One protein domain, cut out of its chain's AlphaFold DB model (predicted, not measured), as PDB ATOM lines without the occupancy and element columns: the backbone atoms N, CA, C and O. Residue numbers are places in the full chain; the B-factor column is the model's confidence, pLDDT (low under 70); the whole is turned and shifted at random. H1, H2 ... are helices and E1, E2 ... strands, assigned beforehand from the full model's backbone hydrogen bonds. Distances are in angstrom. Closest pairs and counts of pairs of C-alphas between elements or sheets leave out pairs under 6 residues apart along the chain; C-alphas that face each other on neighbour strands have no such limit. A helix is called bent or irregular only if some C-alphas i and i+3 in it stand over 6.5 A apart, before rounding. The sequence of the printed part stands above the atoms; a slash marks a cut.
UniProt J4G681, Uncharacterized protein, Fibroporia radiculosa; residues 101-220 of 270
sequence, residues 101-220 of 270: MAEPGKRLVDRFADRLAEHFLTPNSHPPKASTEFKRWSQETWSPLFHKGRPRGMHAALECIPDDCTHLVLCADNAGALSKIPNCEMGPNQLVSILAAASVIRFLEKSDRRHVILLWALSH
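Overview. This is residues 101 to 220 of the 270 residues of an uncharacterized protein of Fibroporia radiculosa (UniProt J4G681). A small wall of three parallel strands, E1, E3 and E2, has short H4 over one face, with H5 and H3, packed together, grazing the sheet on that same side, and no named helix packs on its other face. H1 lies near H5, while H2 lies far out at one end of the longest axis, reached by a long link. The printed part has 120 residues, with five named helices and three named strands in the order H1 E1 H2 H3 E2 H4 H5 E3; the sheet's order is E1 E3 E2, and the class is mixed. It is compact, with a radius of gyration of the C-alphas of 14.9 A, and spans 42 by 33 by 25 A.

Along the chain. Find C-alpha 108 at (47.710, 11.638, -56.030), where H1 begins, residues 108 to 111. Strand E1 follows, residues 116 to 119. H2, residues 132 to 146, begins at C-alpha 132 at (58.961, -1.925, -24.262) and is 22.3 A long; it is irregular, only just, with C-alphas 141 and 144 6.6 A apart. Next come H3, residues 154 to 159, E2, residues 167 to 172 and 16.3 A long, and H4, residues 175 to 178. H5, residues 190 to 205, is 21.9 A long. E3, residues 211 to 216, is 16.3 A long and ends at C-alpha 216 at (48.944, 6.297, -39.297).

Arrangement. Start at inner strand E3. It is parallel to E1 at 24 degrees, with N 119 and O 214 2.8 A apart, and to E2 at 19 degrees, with N 170 and O 213 2.8 A apart; these are within hydrogen-bond range. E1, H2 H3, E2 form a split strand-helix-strand unit, two parallel strands joined through helices with E3 between them; E2, H4 H5, E3 form an unsplit one, and both crossovers are right-handed. H4 is on the sheet at a height of 7.6 A, only just over E3 with 3 of its C-alphas. H3 and H5 only graze the sheet. H5, with residues 196 to 203 alone, touches H3 at a steep tilt of 39 degrees, the same way; the closest C-alphas are those of Leu 158 and Ser 199, 6.3 A. H1 and H5 are close but not clearly touching, Leu 108 and Ala 197 having the closest C-alphas, 6.8 A. H2 is not on the sheet and is apart from H3. Each O i to N i+4 pair is within hydrogen-bond range in H3 and H5, and 6 of 11 in H2; H1 and H4 are too short for one.

Size, cuts and confidence. The C-alphas of Thr 132 and Lys 206, the two farthest apart, are 43.1 A apart. The printed part has no cut. The links E1 to H2 and H4 to H5 are long. Look for pLDDT under 70 at residues 123 to 124, 142 to 160, 186 to 189 and 219 to 220; the mean of the printed part is 76.8.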
ATOM      1  N   MET A 101      40.252   9.158 -61.164       80.69
ATOM      2  CA  MET A 101      41.370   9.513 -60.269       80.69
ATOM      3  C   MET A 101      42.295   8.345 -59.896       80.69
ATOM      4  O   MET A 101      43.406   8.582 -59.439       80.69
ATOM      5  N   ALA A 102      41.843   7.104 -60.044       80.31
ATOM      6  CA  ALA A 102      42.638   5.903 -59.816       80.31
ATOM      7  C   ALA A 102      43.407   5.459 -61.076       80.31
ATOM      8  O   ALA A 102      44.180   4.501 -61.020       80.31
ATOM      9  N   GLU A 103      43.220   6.139 -62.213       81.69
ATOM     10  CA  GLU A 103      43.988   5.893 -63.434       81.69
ATOM     11  C   GLU A 103      45.442   6.379 -63.281       81.69
ATOM     12  O   GLU A 103      45.672   7.464 -62.733       81.69
ATOM     13  N   PRO A 104      46.433   5.635 -63.807       84.00
ATOM     14  CA  PRO A 104      47.818   6.099 -63.854       84.00
ATOM     15  C   PRO A 104      47.950   7.496 -64.480       84.00
ATOM     16  O   PRO A 104      47.336   7.798 -65.501       84.00
ATOM     17  N   GLY A 105      48.751   8.357 -63.855       83.81
ATOM     18  CA  GLY A 105      48.948   9.764 -64.217       83.81
ATOM     19  C   GLY A 105      47.952  10.730 -63.565       83.81
ATOM     20  O   GLY A 105      48.235  11.923 -63.469       83.81
ATOM     21  N   LYS A 106      46.805  10.239 -63.078       85.12
ATOM     22  CA  LYS A 106      45.788  11.056 -62.389       85.12
ATOM     23  C   LYS A 106      45.788  10.871 -60.874       85.12
ATOM     24  O   LYS A 106      45.196  11.698 -60.174       85.12
ATOM     25  N   ARG A 107      46.448   9.821 -60.375       87.94
ATOM     26  CA  ARG A 107      46.538   9.520 -58.942       87.94
ATOM     27  C   ARG A 107      47.301  10.607 -58.205       87.94
ATOM     28  O   ARG A 107      48.136  11.317 -58.767       87.94
ATOM     29  N   LEU A 108      47.046  10.687 -56.907       89.06
ATOM     30  CA  LEU A 108      47.710  11.638 -56.030       89.06
ATOM     31  C   LEU A 108      49.221  11.381 -55.989       89.06
ATOM     32  O   LEU A 108      49.995  12.326 -56.112       89.06
ATOM     33  N   VAL A 109      49.622  10.102 -55.926       89.00
ATOM     34  CA  VAL A 109      51.038   9.694 -56.004       89.00
ATOM     35  C   VAL A 109      51.706  10.093 -57.308       89.00
ATOM     36  O   VAL A 109      52.893  10.367 -57.306       89.00
ATOM     37  N   ASP A 110      50.970  10.127 -58.420       89.50
ATOM     38  CA  ASP A 110      51.569  10.418 -59.724       89.50
ATOM     39  C   ASP A 110      51.775  11.924 -59.903       89.50
ATOM     40  O   ASP A 110      52.752  12.356 -60.506       89.50
ATOM     41  N   ARG A 111      50.838  12.727 -59.383       91.56
ATOM     42  CA  ARG A 111      50.807  14.181 -59.580       91.56
ATOM     43  C   ARG A 111      51.583  14.966 -58.526       91.56
ATOM     44  O   ARG A 111      52.025  16.073 -58.813       91.56
ATOM     45  N   PHE A 112      51.684  14.432 -57.310       91.69
ATOM     46  CA  PHE A 112      52.155  15.169 -56.135       91.69
ATOM     47  C   PHE A 112      53.129  14.351 -55.276       91.69
ATOM     48  O   PHE A 112      53.182  14.544 -54.062       91.69
ATOM     49  N   ALA A 113      53.880  13.421 -55.879       88.88
ATOM     50  CA  ALA A 113      54.824  12.544 -55.173       88.88
ATOM     51  C   ALA A 113      55.778  13.308 -54.239       88.88
ATOM     52  O   ALA A 113      56.055  12.871 -53.129       88.88
ATOM     53  N   ASP A 114      56.256  14.468 -54.686       91.75
ATOM     54  CA  ASP A 114      57.188  15.354 -53.988       91.75
ATOM     55  C   ASP A 114      56.559  16.099 -52.800       91.75
ATOM     56  O   ASP A 114      57.261  16.586 -51.911       91.75
ATOM     57  N   ARG A 115      55.225  16.179 -52.764       90.44
ATOM     58  CA  ARG A 115      54.455  16.908 -51.747       90.44
ATOM     59  C   ARG A 115      53.681  15.997 -50.801       90.44
ATOM     60  O   ARG A 115      52.973  16.496 -49.921       90.44
ATOM     61  N   LEU A 116      53.842  14.684 -50.953       89.81
ATOM     62  CA  LEU A 116      53.240  13.665 -50.106       89.81
ATOM     63  C   LEU A 116      54.290  13.002 -49.227       89.81
ATOM     64  O   LEU A 116      55.293  12.490 -49.714       89.81
ATOM     65  N   ALA A 117      54.016  12.962 -47.928       86.19
ATOM     66  CA  ALA A 117      54.811  12.199 -46.982       86.19
ATOM     67  C   ALA A 117      53.945  11.142 -46.297       86.19
ATOM     68  O   ALA A 117      52.876  11.440 -45.765       86.19
ATOM     69  N   GLU A 118      54.425   9.904 -46.279       84.38
ATOM     70  CA  GLU A 118      53.790   8.793 -45.578       84.38
ATOM     71  C   GLU A 118      54.557   8.496 -44.290       84.38
ATOM     72  O   GLU A 118      55.709   8.065 -44.315       84.38
ATOM     73  N   HIS A 119      53.916   8.722 -43.146       79.62
ATOM     74  CA  HIS A 119      54.489   8.475 -41.832       79.62
ATOM     75  C   HIS A 119      53.815   7.267 -41.184       79.62
ATOM     76  O   HIS A 119      52.597   7.217 -41.008       79.62
ATOM     77  N   PHE A 120      54.647   6.304 -40.792       71.94
ATOM     78  CA  PHE A 120      54.248   5.087 -40.079       71.94
ATOM     79  C   PHE A 120      53.313   4.142 -40.853       71.94
ATOM     80  O   PHE A 120      52.635   3.309 -40.260       71.94
ATOM     81  N   LEU A 121      53.289   4.261 -42.184       70.69
ATOM     82  CA  LEU A 121      52.487   3.414 -43.075       70.69
ATOM     83  C   LEU A 121      53.261   2.206 -43.623       70.69
ATOM     84  O   LEU A 121      52.651   1.225 -44.048       70.69
ATOM     85  N   THR A 122      54.595   2.249 -43.600       71.75
ATOM     86  CA  THR A 122      55.444   1.171 -44.113       71.75
ATOM     87  C   THR A 122      55.734   0.109 -43.046       71.75
ATOM     88  O   THR A 122      55.812   0.425 -41.854       71.75
ATOM     89  N   PRO A 123      55.933  -1.165 -43.437       65.44
ATOM     90  CA  PRO A 123      56.400  -2.197 -42.516       65.44
ATOM     91  C   PRO A 123      57.710  -1.771 -41.838       65.44
ATOM     92  O   PRO A 123      58.604  -1.251 -42.498       65.44
ATOM     93  N   ASN A 124      57.828  -2.004 -40.527       69.38
ATOM     94  CA  ASN A 124      58.986  -1.643 -39.686       69.38
ATOM     95  C   ASN A 124      59.216  -0.136 -39.457       69.38
ATOM     96  O   ASN A 124      60.232   0.243 -38.880       69.38
ATOM     97  N   SER A 125      58.280   0.729 -39.850       75.50
ATOM     98  CA  SER A 125      58.346   2.171 -39.562       75.50
ATOM     99  C   SER A 125      58.146   2.533 -38.085       75.50
ATOM    100  O   SER A 125      58.393   3.670 -37.684       75.50
ATOM    101  N   HIS A 126      57.699   1.579 -37.272       75.56
ATOM    102  CA  HIS A 126      57.529   1.722 -35.836       75.56
ATOM    103  C   HIS A 126      57.914   0.416 -35.122       75.56
ATOM    104  O   HIS A 126      57.815  -0.664 -35.718       75.56
ATOM    105  N   PRO A 127      58.309   0.472 -33.836       78.44
ATOM    106  CA  PRO A 127      58.576  -0.727 -33.052       78.44
ATOM    107  C   PRO A 127      57.332  -1.632 -32.961       78.44
ATOM    108  O   PRO A 127      56.197  -1.142 -33.054       78.44
ATOM    109  N   PRO A 128      57.497  -2.947 -32.741       76.69
ATOM    110  CA  PRO A 128      56.372  -3.837 -32.477       76.69
ATOM    111  C   PRO A 128      55.559  -3.352 -31.273       76.69
ATOM    112  O   PRO A 128      56.129  -3.043 -30.234       76.69
ATOM    113  N   LYS A 129      54.223  -3.354 -31.366       71.94
ATOM    114  CA  LYS A 129      53.339  -2.861 -30.286       71.94
ATOM    115  C   LYS A 129      53.581  -3.527 -28.922       71.94
ATOM    116  O   LYS A 129      53.335  -2.919 -27.888       71.94
ATOM    117  N   ALA A 130      54.032  -4.782 -28.927       74.69
ATOM    118  CA  ALA A 130      54.321  -5.553 -27.720       74.69
ATOM    119  C   ALA A 130      55.694  -5.233 -27.092       74.69
ATOM    120  O   ALA A 130      55.995  -5.752 -26.018       74.69
ATOM    121  N   SER A 131      56.537  -4.423 -27.741       79.50
ATOM    122  CA  SER A 131      57.864  -4.093 -27.226       79.50
ATOM    123  C   SER A 131      57.806  -2.989 -26.167       79.50
ATOM    124  O   SER A 131      56.936  -2.119 -26.164       79.50
ATOM    125  N   THR A 132      58.771  -2.998 -25.251       77.94
ATOM    126  CA  THR A 132      58.961  -1.925 -24.262       77.94
ATOM    127  C   THR A 132      59.398  -0.615 -24.921       77.94
ATOM    128  O   THR A 132      59.009   0.465 -24.475       77.94
ATOM    129  N   GLU A 133      60.137  -0.710 -26.028       81.69
ATOM    130  CA  GLU A 133      60.591   0.415 -26.854       81.69
ATOM    131  C   GLU A 133      59.428   1.197 -27.475       81.69
ATOM    132  O   GLU A 133      59.518   2.412 -27.639       81.69
ATOM    133  N   PHE A 134      58.309   0.527 -27.762       77.88
ATOM    134  CA  PHE A 134      57.130   1.151 -28.354       77.88
ATOM    135  C   PHE A 134      56.549   2.274 -27.487       77.88
ATOM    136  O   PHE A 134      56.186   3.327 -28.009       77.88
ATOM    137  N   LYS A 135      56.504   2.096 -26.157       73.19
ATOM    138  CA  LYS A 135      55.998   3.131 -25.235       73.19
ATOM    139  C   LYS A 135      56.852   4.395 -25.290       73.19
ATOM    140  O   LYS A 135      56.315   5.496 -25.381       73.19
ATOM    141  N   ARG A 136      58.175   4.219 -25.269       77.75
ATOM    142  CA  ARG A 136      59.142   5.317 -25.351       77.75
ATOM    143  C   ARG A 136      59.048   6.031 -26.697       77.75
ATOM    144  O   ARG A 136      58.862   7.244 -26.733       77.75
ATOM    145  N   TRP A 137      59.071   5.269 -27.788       80.69
ATOM    146  CA  TRP A 137      58.916   5.794 -29.143       80.69
ATOM    147  C   TRP A 137      57.609   6.582 -29.309       80.69
ATOM    148  O   TRP A 137      57.621   7.670 -29.882       80.69
ATOM    149  N   SER A 138      56.494   6.082 -28.762       71.81
ATOM    150  CA  SER A 138      55.210   6.783 -28.795       71.81
ATOM    151  C   SER A 138      55.293   8.133 -28.085       71.81
ATOM    152  O   SER A 138      54.825   9.131 -28.621       71.81
ATOM    153  N   GLN A 139      55.890   8.202 -26.896       71.00
ATOM    154  CA  GLN A 139      55.969   9.454 -26.143       71.00
ATOM    155  C   GLN A 139      56.865  10.492 -26.828       71.00
ATOM    156  O   GLN A 139      56.470  11.655 -26.924       71.00
ATOM    157  N   GLU A 140      58.023  10.065 -27.331       73.75
ATOM    158  CA  GLU A 140      59.031  10.937 -27.947       73.75
ATOM    159  C   GLU A 140      58.632  11.396 -29.360       73.75
ATOM    160  O   GLU A 140      58.897  12.536 -29.736       73.75
ATOM    161  N   THR A 141      57.956  10.540 -30.132       71.25
ATOM    162  CA  THR A 141      57.652  10.802 -31.550       71.25
ATOM    163  C   THR A 141      56.255  11.384 -31.756       71.25
ATOM    164  O   THR A 141      56.079  12.285 -32.574       71.25
ATOM    165  N   TRP A 142      55.245  10.901 -31.020       66.06
ATOM    166  CA  TRP A 142      53.849  11.291 -31.257       66.06
ATOM    167  C   TRP A 142      53.430  12.546 -30.504       66.06
ATOM    168  O   TRP A 142      52.809  13.424 -31.098       66.06
ATOM    169  N   SER A 143      53.767  12.664 -29.217       63.12
ATOM    170  CA  SER A 143      53.319  13.793 -28.385       63.12
ATOM    171  C   SER A 143      53.625  15.166 -29.010       63.12
ATOM    172  O   SER A 143      52.728  16.012 -29.031       63.12
ATOM    173  N   PRO A 144      54.814  15.408 -29.601       62.12
ATOM    174  CA  PRO A 144      55.134  16.702 -30.209       62.12
ATOM    175  C   PRO A 144      54.323  17.038 -31.471       62.12
ATOM    176  O   PRO A 144      54.092  18.217 -31.741       62.12
ATOM    177  N   LEU A 145      53.872  16.034 -32.238       63.06
ATOM    178  CA  LEU A 145      53.143  16.238 -33.500       63.06
ATOM    179  C   LEU A 145      51.729  16.797 -33.277       63.06
ATOM    180  O   LEU A 145      51.231  17.559 -34.103       63.06
ATOM    181  N   PHE A 146      51.097  16.474 -32.145       58.81
ATOM    182  CA  PHE A 146      49.703  16.842 -31.864       58.81
ATOM    183  C   PHE A 146      49.546  18.142 -31.066       58.81
ATOM    184  O   PHE A 146      48.465  18.723 -31.064       58.81
ATOM    185  N   HIS A 147      50.616  18.664 -30.458       53.53
ATOM    186  CA  HIS A 147      50.567  19.916 -29.688       53.53
ATOM    187  C   HIS A 147      50.421  21.186 -30.553       53.53
ATOM    188  O   HIS A 147      50.215  22.269 -30.012       53.53
ATOM    189  N   LYS A 148      50.539  21.085 -31.886       52.22
ATOM    190  CA  LYS A 148      50.568  22.244 -32.803       52.22
ATOM    191  C   LYS A 148      49.401  22.318 -33.797       52.22
ATOM    192  O   LYS A 148      49.347  23.259 -34.583       52.22
ATOM    193  N   GLY A 149      48.478  21.354 -33.788       55.22
ATOM    194  CA  GLY A 149      47.390  21.260 -34.770       55.22
ATOM    195  C   GLY A 149      46.018  21.632 -34.205       55.22
ATOM    196  O   GLY A 149      45.725  21.350 -33.047       55.22
ATOM    197  N   ARG A 150      45.143  22.218 -35.037       54.47
ATOM    198  CA  ARG A 150      43.699  22.268 -34.752       54.47
ATOM    199  C   ARG A 150      43.028  21.038 -35.365       54.47
ATOM    200  O   ARG A 150      42.972  20.949 -36.590       54.47
ATOM    201  N   PRO A 151      42.522  20.104 -34.556       54.44
ATOM    202  CA  PRO A 151      41.897  18.896 -35.072       54.44
ATOM    203  C   PRO A 151      40.501  19.134 -35.630       54.44
ATOM    204  O   PRO A 151      39.727  19.908 -35.070       54.44
ATOM    205  N   ARG A 152      40.165  18.416 -36.702       55.41
ATOM    206  CA  ARG A 152      38.818  18.331 -37.278       55.41
ATOM    207  C   ARG A 152      38.638  16.956 -37.927       55.41
ATOM    208  O   ARG A 152      39.619  16.365 -38.378       55.41
ATOM    209  N   GLY A 153      37.403  16.451 -37.989       54.69
ATOM    210  CA  GLY A 153      37.090  15.250 -38.771       54.69
ATOM    211  C   GLY A 153      37.440  15.463 -40.247       54.69
ATOM    212  O   GLY A 153      37.333  16.583 -40.732       54.69
ATOM    213  N   MET A 154      37.872  14.421 -40.966       61.34
ATOM    214  CA  MET A 154      38.489  14.569 -42.296       61.34
ATOM    215  C   MET A 154      37.649  15.417 -43.266       61.34
ATOM    216  O   MET A 154      38.193  16.307 -43.903       61.34
ATOM    217  N   HIS A 155      36.330  15.224 -43.332       59.09
ATOM    218  CA  HIS A 155      35.460  16.013 -44.215       59.09
ATOM    219  C   HIS A 155      35.376  17.496 -43.798       59.09
ATOM    220  O   HIS A 155      35.747  18.370 -44.578       59.09
ATOM    221  N   ALA A 156      35.031  17.777 -42.536       58.81
ATOM    222  CA  ALA A 156      34.966  19.134 -41.981       58.81
ATOM    223  C   ALA A 156      36.330  19.859 -41.956       58.81
ATOM    224  O   ALA A 156      36.412  21.087 -42.046       58.81
ATOM    225  N   ALA A 157      37.428  19.106 -41.835       61.12
ATOM    226  CA  ALA A 157      38.790  19.618 -41.927       61.12
ATOM    227  C   ALA A 157      39.076  20.157 -43.326       61.12
ATOM    228  O   ALA A 157      39.702  21.204 -43.457       61.12
ATOM    229  N   LEU A 158      38.604  19.445 -44.351       63.00
ATOM    230  CA  LEU A 158      38.860  19.739 -45.755       63.00
ATOM    231  C   LEU A 158      38.001  20.895 -46.295       63.00
ATOM    232  O   LEU A 158      38.438  21.586 -47.214       63.00
ATOM    233  N   GLU A 159      36.822  21.141 -45.719       63.34
ATOM    234  CA  GLU A 159      35.935  22.246 -46.120       63.34
ATOM    235  C   GLU A 159      36.333  23.605 -45.529       63.34
ATOM    236  O   GLU A 159      36.034  24.648 -46.105       63.34
ATOM    237  N   CYS A 160      37.042  23.614 -44.401       65.75
ATOM    238  CA  CYS A 160      37.390  24.833 -43.668       65.75
ATOM    239  C   CYS A 160      38.903  24.995 -43.468       65.75
ATOM    240  O   CYS A 160      39.345  25.442 -42.405       65.75
ATOM    241  N   ILE A 161      39.707  24.609 -44.464       71.81
ATOM    242  CA  ILE A 161      41.162  24.795 -44.417       71.81
ATOM    243  C   ILE A 161      41.484  26.296 -44.518       71.81
ATOM    244  O   ILE A 161      41.137  26.904 -45.534       71.81
ATOM    245  N   PRO A 162      42.175  26.892 -43.525       76.50
ATOM    246  CA  PRO A 162      42.664  28.267 -43.616       76.50
ATOM    247  C   PRO A 162      43.552  28.473 -44.849       76.50
ATOM    248  O   PRO A 162      44.338  27.593 -45.205       76.50
ATOM    249  N   ASP A 163      43.465  29.626 -45.512       76.81
ATOM    250  CA  ASP A 163      44.222  29.849 -46.751       76.81
ATOM    251  C   ASP A 163      45.746  29.913 -46.538       76.81
ATOM    252  O   ASP A 163      46.508  29.564 -47.446       76.81
ATOM    253  N   ASP A 164      46.193  30.257 -45.329       82.69
ATOM    254  CA  ASP A 164      47.590  30.249 -44.883       82.69
ATOM    255  C   ASP A 164      48.109  28.849 -44.502       82.69
ATOM    256  O   ASP A 164      49.299  28.671 -44.228       82.69
ATOM    257  N   CYS A 165      47.246  27.830 -44.517       82.25
ATOM    258  CA  CYS A 165      47.644  26.460 -44.230       82.25
ATOM    259  C   CYS A 165      48.585  25.925 -45.322       82.25
ATOM    260  O   CYS A 165      48.212  25.778 -46.490       82.25
ATOM    261  N   THR A 166      49.813  25.603 -44.916       86.00
ATOM    262  CA  THR A 166      50.845  24.998 -45.772       86.00
ATOM    263  C   THR A 166      50.968  23.492 -45.573       86.00
ATOM    264  O   THR A 166      51.400  22.794 -46.480       86.00
ATOM    265  N   HIS A 167      50.579  22.965 -44.413       84.75
ATOM    266  CA  HIS A 167      50.746  21.552 -44.081       84.75
ATOM    267  C   HIS A 167      49.423  20.968 -43.603       84.75
ATOM    268  O   HIS A 167      48.872  21.411 -42.594       84.75
ATOM    269  N   LEU A 168      48.942  19.953 -44.315       83.81
ATOM    270  CA  LEU A 168      47.766  19.182 -43.937       83.81
ATOM    271  C   LEU A 168      48.206  17.803 -43.445       83.81
ATOM    272  O   LEU A 168      48.881  17.073 -44.165       83.81
ATOM    273  N   VAL A 169      47.802  17.425 -42.234       81.25
ATOM    274  CA  VAL A 169      48.084  16.097 -41.675       81.25
ATOM    275  C   VAL A 169      46.788  15.299 -41.632       81.25
ATOM    276  O   VAL A 169      45.863  15.652 -40.902       81.25
ATOM    277  N   LEU A 170      46.719  14.222 -42.411       79.81
ATOM    278  CA  LEU A 170      45.618  13.268 -42.382       79.81
ATOM    279  C   LEU A 170      45.984  12.123 -41.450       79.81
ATOM    280  O   LEU A 170      46.881  11.336 -41.743       79.81
ATOM    281  N   CYS A 171      45.280  12.042 -40.326       76.50
ATOM    282  CA  CYS A 171      45.528  11.051 -39.294       76.50
ATOM    283  C   CYS A 171      44.412  10.001 -39.274       76.50
ATOM    284  O   CYS A 171      43.237  10.364 -39.235       76.50
ATOM    285  N   ALA A 172      44.759   8.713 -39.284       76.19
ATOM    286  CA  ALA A 172      43.788   7.634 -39.086       76.19
ATOM    287  C   ALA A 172      44.437   6.387 -38.483       76.19
ATOM    288  O   ALA A 172      45.590   6.073 -38.771       76.19
ATOM    289  N   ASP A 173      43.674   5.632 -37.700       74.25
ATOM    290  CA  ASP A 173      44.132   4.399 -37.052       74.25
ATOM    291  C   ASP A 173      44.135   3.173 -37.986       74.25
ATOM    292  O   ASP A 173      44.651   2.099 -37.659       74.25
ATOM    293  N   ASN A 174      43.593   3.346 -39.191       76.94
ATOM    294  CA  ASN A 174      43.530   2.338 -40.233       76.94
ATOM    295  C   ASN A 174      44.562   2.629 -41.329       76.94
ATOM    296  O   ASN A 174      44.292   3.367 -42.281       76.94
ATOM    297  N   ALA A 175      45.729   1.987 -41.227       76.94
ATOM    298  CA  ALA A 175      46.804   2.097 -42.216       76.94
ATOM    299  C   ALA A 175      46.323   1.738 -43.629       76.94
ATOM    300  O   ALA A 175      46.675   2.409 -44.592       76.94
ATOM    301  N   GLY A 176      45.455   0.726 -43.751       74.62
ATOM    302  CA  GLY A 176      44.890   0.300 -45.030       74.62
ATOM    303  C   GLY A 176      43.876   1.277 -45.629       74.62
ATOM    304  O   GLY A 176      43.582   1.186 -46.818       74.62
ATOM    305  N   ALA A 177      43.306   2.188 -44.835       75.56
ATOM    306  CA  ALA A 177      42.487   3.282 -45.349       75.56
ATOM    307  C   ALA A 177      43.370   4.433 -45.848       75.56
ATOM    308  O   ALA A 177      43.123   4.945 -46.938       75.56
ATOM    309  N   LEU A 178      44.418   4.786 -45.094       81.56
ATOM    310  CA  LEU A 178      45.378   5.829 -45.470       81.56
ATOM    311  C   LEU A 178      46.165   5.465 -46.726       81.56
ATOM    312  O   LEU A 178      46.219   6.271 -47.648       81.56
ATOM    313  N   SER A 179      46.696   4.243 -46.807       82.12
ATOM    314  CA  SER A 179      47.504   3.789 -47.948       82.12
ATOM    315  C   SER A 179      46.733   3.755 -49.270       82.12
ATOM    316  O   SER A 179      47.328   3.761 -50.343       82.12
ATOM    317  N   LYS A 180      45.396   3.753 -49.215       83.25
ATOM    318  CA  LYS A 180      44.533   3.783 -50.403       83.25
ATOM    319  C   LYS A 180      44.197   5.185 -50.880       83.25
ATOM    320  O   LYS A 180      43.781   5.317 -52.027       83.25
ATOM    321  N   ILE A 181      44.350   6.220 -50.050       86.31
ATOM    322  CA  ILE A 181      44.068   7.608 -50.455       86.31
ATOM    323  C   ILE A 181      44.940   8.009 -51.657       86.31
ATOM    324  O   ILE A 181      44.377   8.490 -52.641       86.31
ATOM    325  N   PRO A 182      46.265   7.760 -51.659       87.56
ATOM    326  CA  PRO A 182      47.111   8.196 -52.762       87.56
ATOM    327  C   PRO A 182      46.779   7.550 -54.115       87.56
ATOM    328  O   PRO A 182      46.888   8.212 -55.148       87.56
ATOM    329  N   ASN A 183      46.340   6.285 -54.108       83.88
ATOM    330  CA  ASN A 183      46.103   5.490 -55.320       83.88
ATOM    331  C   ASN A 183      44.624   5.343 -55.707       83.88
ATOM    332  O   ASN A 183      44.334   4.940 -56.832       83.88
ATOM    333  N   CYS A 184      43.691   5.625 -54.793       80.31
ATOM    334  CA  CYS A 184      42.251   5.399 -54.968       80.31
ATOM    335  C   CYS A 184      41.898   3.969 -55.437       80.31
ATOM    336  O   CYS A 184      40.969   3.764 -56.226       80.31
ATOM    337  N   GLU A 185      42.647   2.972 -54.950       72.31
ATOM    338  CA  GLU A 185      42.512   1.568 -55.352       72.31
ATOM    339  C   GLU A 185      41.101   1.016 -55.122       72.31
ATOM    340  O   GLU A 185      40.409   1.364 -54.159       72.31
ATOM    341  N   MET A 186      40.692   0.089 -55.990       69.81
ATOM    342  CA  MET A 186      39.400  -0.581 -55.871       69.81
ATOM    343  C   MET A 186      39.297  -1.368 -54.561       69.81
ATOM    344  O   MET A 186      40.151  -2.190 -54.227       69.81
ATOM    345  N   GLY A 187      38.215  -1.146 -53.814       66.88
ATOM    346  CA  GLY A 187      37.945  -1.885 -52.587       66.88
ATOM    347  C   GLY A 187      36.819  -1.297 -51.731       66.88
ATOM    348  O   GLY A 187      36.262  -0.261 -52.078       66.88
ATOM    349  N   PRO A 188      36.517  -1.916 -50.572       56.69
ATOM    350  CA  PRO A 188      35.363  -1.588 -49.715       56.69
ATOM    351  C   PRO A 188      35.307  -0.152 -49.162       56.69
ATOM    352  O   PRO A 188      34.311   0.222 -48.558       56.69
ATOM    353  N   ASN A 189      36.378   0.629 -49.345       65.44
ATOM    354  CA  ASN A 189      36.518   2.014 -48.888       65.44
ATOM    355  C   ASN A 189      36.913   2.966 -50.032       65.44
ATOM    356  O   ASN A 189      37.377   4.073 -49.771       65.44
ATOM    357  N   GLN A 190      36.778   2.540 -51.293       71.62
ATOM    358  CA  GLN A 190      37.266   3.305 -52.440       71.62
ATOM    359  C   GLN A 190      36.628   4.696 -52.512       71.62
ATOM    360  O   GLN A 190      37.336   5.666 -52.755       71.62
ATOM    361  N   LEU A 191      35.326   4.817 -52.232       70.56
ATOM    362  CA  LEU A 191      34.642   6.110 -52.241       70.56
ATOM    363  C   LEU A 191      35.241   7.085 -51.216       70.56
ATOM    364  O   LEU A 191      35.487   8.242 -51.537       70.56
ATOM    365  N   VAL A 192      35.539   6.611 -50.003       72.25
ATOM    366  CA  VAL A 192      36.178   7.433 -48.963       72.25
ATOM    367  C   VAL A 192      37.568   7.876 -49.413       72.25
ATOM    368  O   VAL A 192      37.912   9.048 -49.268       72.25
ATOM    369  N   SER A 193      38.346   6.968 -50.012       78.81
ATOM    370  CA  SER A 193      39.653   7.297 -50.581       78.81
ATOM    371  C   SER A 193      39.546   8.325 -51.712       78.81
ATOM    372  O   SER A 193      40.339   9.257 -51.728       78.81
ATOM    373  N   ILE A 194      38.545   8.218 -52.593       79.12
ATOM    374  CA  ILE A 194      38.289   9.177 -53.682       79.12
ATOM    375  C   ILE A 194      37.921  10.553 -53.127       79.12
ATOM    376  O   ILE A 194      38.499  11.551 -53.549       79.12
ATOM    377  N   LEU A 195      36.991  10.631 -52.172       78.06
ATOM    378  CA  LEU A 195      36.560  11.904 -51.582       78.06
ATOM    379  C   LEU A 195      37.705  12.597 -50.830       78.06
ATOM    380  O   LEU A 195      37.898  13.812 -50.960       78.06
ATOM    381  N   ALA A 196      38.492  11.822 -50.080       81.25
ATOM    382  CA  ALA A 196      39.693  12.310 -49.414       81.25
ATOM    383  C   ALA A 196      40.720  12.806 -50.440       81.25
ATOM    384  O   ALA A 196      41.173  13.946 -50.354       81.25
ATOM    385  N   ALA A 197      41.022  11.995 -51.456       85.88
ATOM    386  CA  ALA A 197      41.969  12.335 -52.507       85.88
ATOM    387  C   ALA A 197      41.548  13.589 -53.282       85.88
ATOM    388  O   ALA A 197      42.364  14.480 -53.479       85.88
ATOM    389  N   ALA A 198      40.275  13.722 -53.659       84.06
ATOM    390  CA  ALA A 198      39.770  14.885 -54.388       84.06
ATOM    391  C   ALA A 198      39.973  16.172 -53.582       84.06
ATOM    392  O   ALA A 198      40.354  17.214 -54.109       84.06
ATOM    393  N   SER A 199      39.764  16.090 -52.272       83.56
ATOM    394  CA  SER A 199      39.944  17.225 -51.377       83.56
ATOM    395  C   SER A 199      41.411  17.562 -51.144       83.56
ATOM    396  O   SER A 199      41.769  18.737 -51.138       83.56
ATOM    397  N   VAL A 200      42.272  16.550 -51.030       87.94
ATOM    398  CA  VAL A 200      43.720  16.754 -50.956       87.94
ATOM    399  C   VAL A 200      44.255  17.371 -52.248       87.94
ATOM    400  O   VAL A 200      45.042  18.311 -52.181       87.94
ATOM    401  N   ILE A 201      43.792  16.920 -53.416       88.75
ATOM    402  CA  ILE A 201      44.150  17.524 -54.707       88.75
ATOM    403  C   ILE A 201      43.763  19.004 -54.715       88.75
ATOM    404  O   ILE A 201      44.621  19.843 -54.970       88.75
ATOM    405  N   ARG A 202      42.524  19.350 -54.333       87.31
ATOM    406  CA  ARG A 202      42.088  20.756 -54.225       87.31
ATOM    407  C   ARG A 202      42.963  21.575 -53.275       87.31
ATOM    408  O   ARG A 202      43.215  22.751 -53.526       87.31
ATOM    409  N   PHE A 203      43.422  20.978 -52.177       87.62
ATOM    410  CA  PHE A 203      44.335  21.639 -51.248       87.62
ATOM    411  C   PHE A 203      45.710  21.896 -51.880       87.62
ATOM    412  O   PHE A 203      46.208  23.016 -51.767       87.62
ATOM    413  N   LEU A 204      46.292  20.900 -52.554       89.94
ATOM    414  CA  LEU A 204      47.616  20.964 -53.183       89.94
ATOM    415  C   LEU A 204      47.648  21.853 -54.439       89.94
ATOM    416  O   LEU A 204      48.651  22.513 -54.694       89.94
ATOM    417  N   GLU A 205      46.556  21.917 -55.203       90.88
ATOM    418  CA  GLU A 205      46.445  22.758 -56.407       90.88
ATOM    419  C   GLU A 205      46.421  24.258 -56.088       90.88
ATOM    420  O   GLU A 205      46.796  25.071 -56.927       90.88
ATOM    421  N   LYS A 206      46.030  24.646 -54.866       88.19
ATOM    422  CA  LYS A 206      46.025  26.056 -54.444       88.19
ATOM    423  C   LYS A 206      47.435  26.654 -54.319       88.19
ATOM    424  O   LYS A 206      47.573  27.871 -54.414       88.19
ATOM    425  N   SER A 207      48.467  25.853 -54.034       88.31
ATOM    426  CA  SER A 207      49.845  26.347 -53.912       88.31
ATOM    427  C   SER A 207      50.877  25.222 -53.940       88.31
ATOM    428  O   SER A 207      50.725  24.212 -53.256       88.31
ATOM    429  N   ASP A 208      52.005  25.464 -54.606       89.06
ATOM    430  CA  ASP A 208      53.150  24.545 -54.621       89.06
ATOM    431  C   ASP A 208      53.879  24.441 -53.275       89.06
ATOM    432  O   ASP A 208      54.653  23.517 -53.062       89.06
ATOM    433  N   ARG A 209      53.598  25.346 -52.327       88.31
ATOM    434  CA  ARG A 209      54.147  25.296 -50.958       88.31
ATOM    435  C   ARG A 209      53.362  24.385 -50.019       88.31
ATOM    436  O   ARG A 209      53.662  24.338 -48.826       88.31
ATOM    437  N   ARG A 210      52.297  23.756 -50.512       90.56
ATOM    438  CA  ARG A 210      51.410  22.936 -49.693       90.56
ATOM    439  C   ARG A 210      51.845  21.484 -49.710       90.56
ATOM    440  O   ARG A 210      52.070  20.925 -50.777       90.56
ATOM    441  N   HIS A 211      51.902  20.881 -48.531       90.75
ATOM    442  CA  HIS A 211      52.300  19.493 -48.328       90.75
ATOM    443  C   HIS A 211      51.224  18.735 -47.563       90.75
ATOM    444  O   HIS A 211      50.547  19.296 -46.692       90.75
ATOM    445  N   VAL A 212      51.084  17.448 -47.874       89.69
ATOM    446  CA  VAL A 212      50.178  16.548 -47.160       89.69
ATOM    447  C   VAL A 212      50.957  15.404 -46.536       89.69
ATOM    448  O   VAL A 212      51.766  14.747 -47.185       89.69
ATOM    449  N   ILE A 213      50.676  15.162 -45.260       87.56
ATOM    450  CA  ILE A 213      51.258  14.083 -44.476       87.56
ATOM    451  C   ILE A 213      50.154  13.073 -44.177       87.56
ATOM    452  O   ILE A 213      49.165  13.408 -43.526       87.56
ATOM    453  N   LEU A 214      50.324  11.836 -44.633       86.75
ATOM    454  CA  LEU A 214      49.489  10.707 -44.241       86.75
ATOM    455  C   LEU A 214      50.115  10.053 -43.015       86.75
ATOM    456  O   LEU A 214      51.204   9.489 -43.095       86.75
ATOM    457  N   LEU A 215      49.439  10.155 -41.878       82.94
ATOM    458  CA  LEU A 215      49.955   9.756 -40.578       82.94
ATOM    459  C   LEU A 215      49.101   8.622 -40.002       82.94
ATOM    460  O   LEU A 215      47.950   8.829 -39.616       82.94
ATOM    461  N   TRP A 216      49.655   7.414 -39.921       82.88
ATOM    462  CA  TRP A 216      48.944   6.297 -39.297       82.88
ATOM    463  C   TRP A 216      48.986   6.372 -37.771       82.88
ATOM    464  O   TRP A 216      50.059   6.241 -37.194       82.88
ATOM    465  N   ALA A 217      47.829   6.529 -37.123       74.31
ATOM    466  CA  ALA A 217      47.684   6.545 -35.669       74.31
ATOM    467  C   ALA A 217      47.630   5.150 -35.038       74.31
ATOM    468  O   ALA A 217      47.090   4.183 -35.571       74.31
ATOM    469  N   LEU A 218      48.156   5.064 -33.823       70.94
ATOM    470  CA  LEU A 218      48.199   3.836 -33.044       70.94
ATOM    471  C   LEU A 218      46.814   3.434 -32.524       70.94
ATOM    472  O   LEU A 218      46.372   3.939 -31.503       70.94
ATOM    473  N   SER A 219      46.168   2.445 -33.140       64.38
ATOM    474  CA  SER A 219      44.905   1.901 -32.610       64.38
ATOM    475  C   SER A 219      45.120   1.169 -31.268       64.38
ATOM    476  O   SER A 219      45.789   0.130 -31.293       64.38
ATOM    477  N   HIS A 220      44.615   1.716 -30.141       61.66
ATOM    478  CA  HIS A 220      44.399   1.115 -28.796       61.66
ATOM    479  C   HIS A 220      43.691   2.113 -27.838       61.66
ATOM    480  O   HIS A 220      43.740   3.323 -28.060       61.66
TER     481      HIS A 220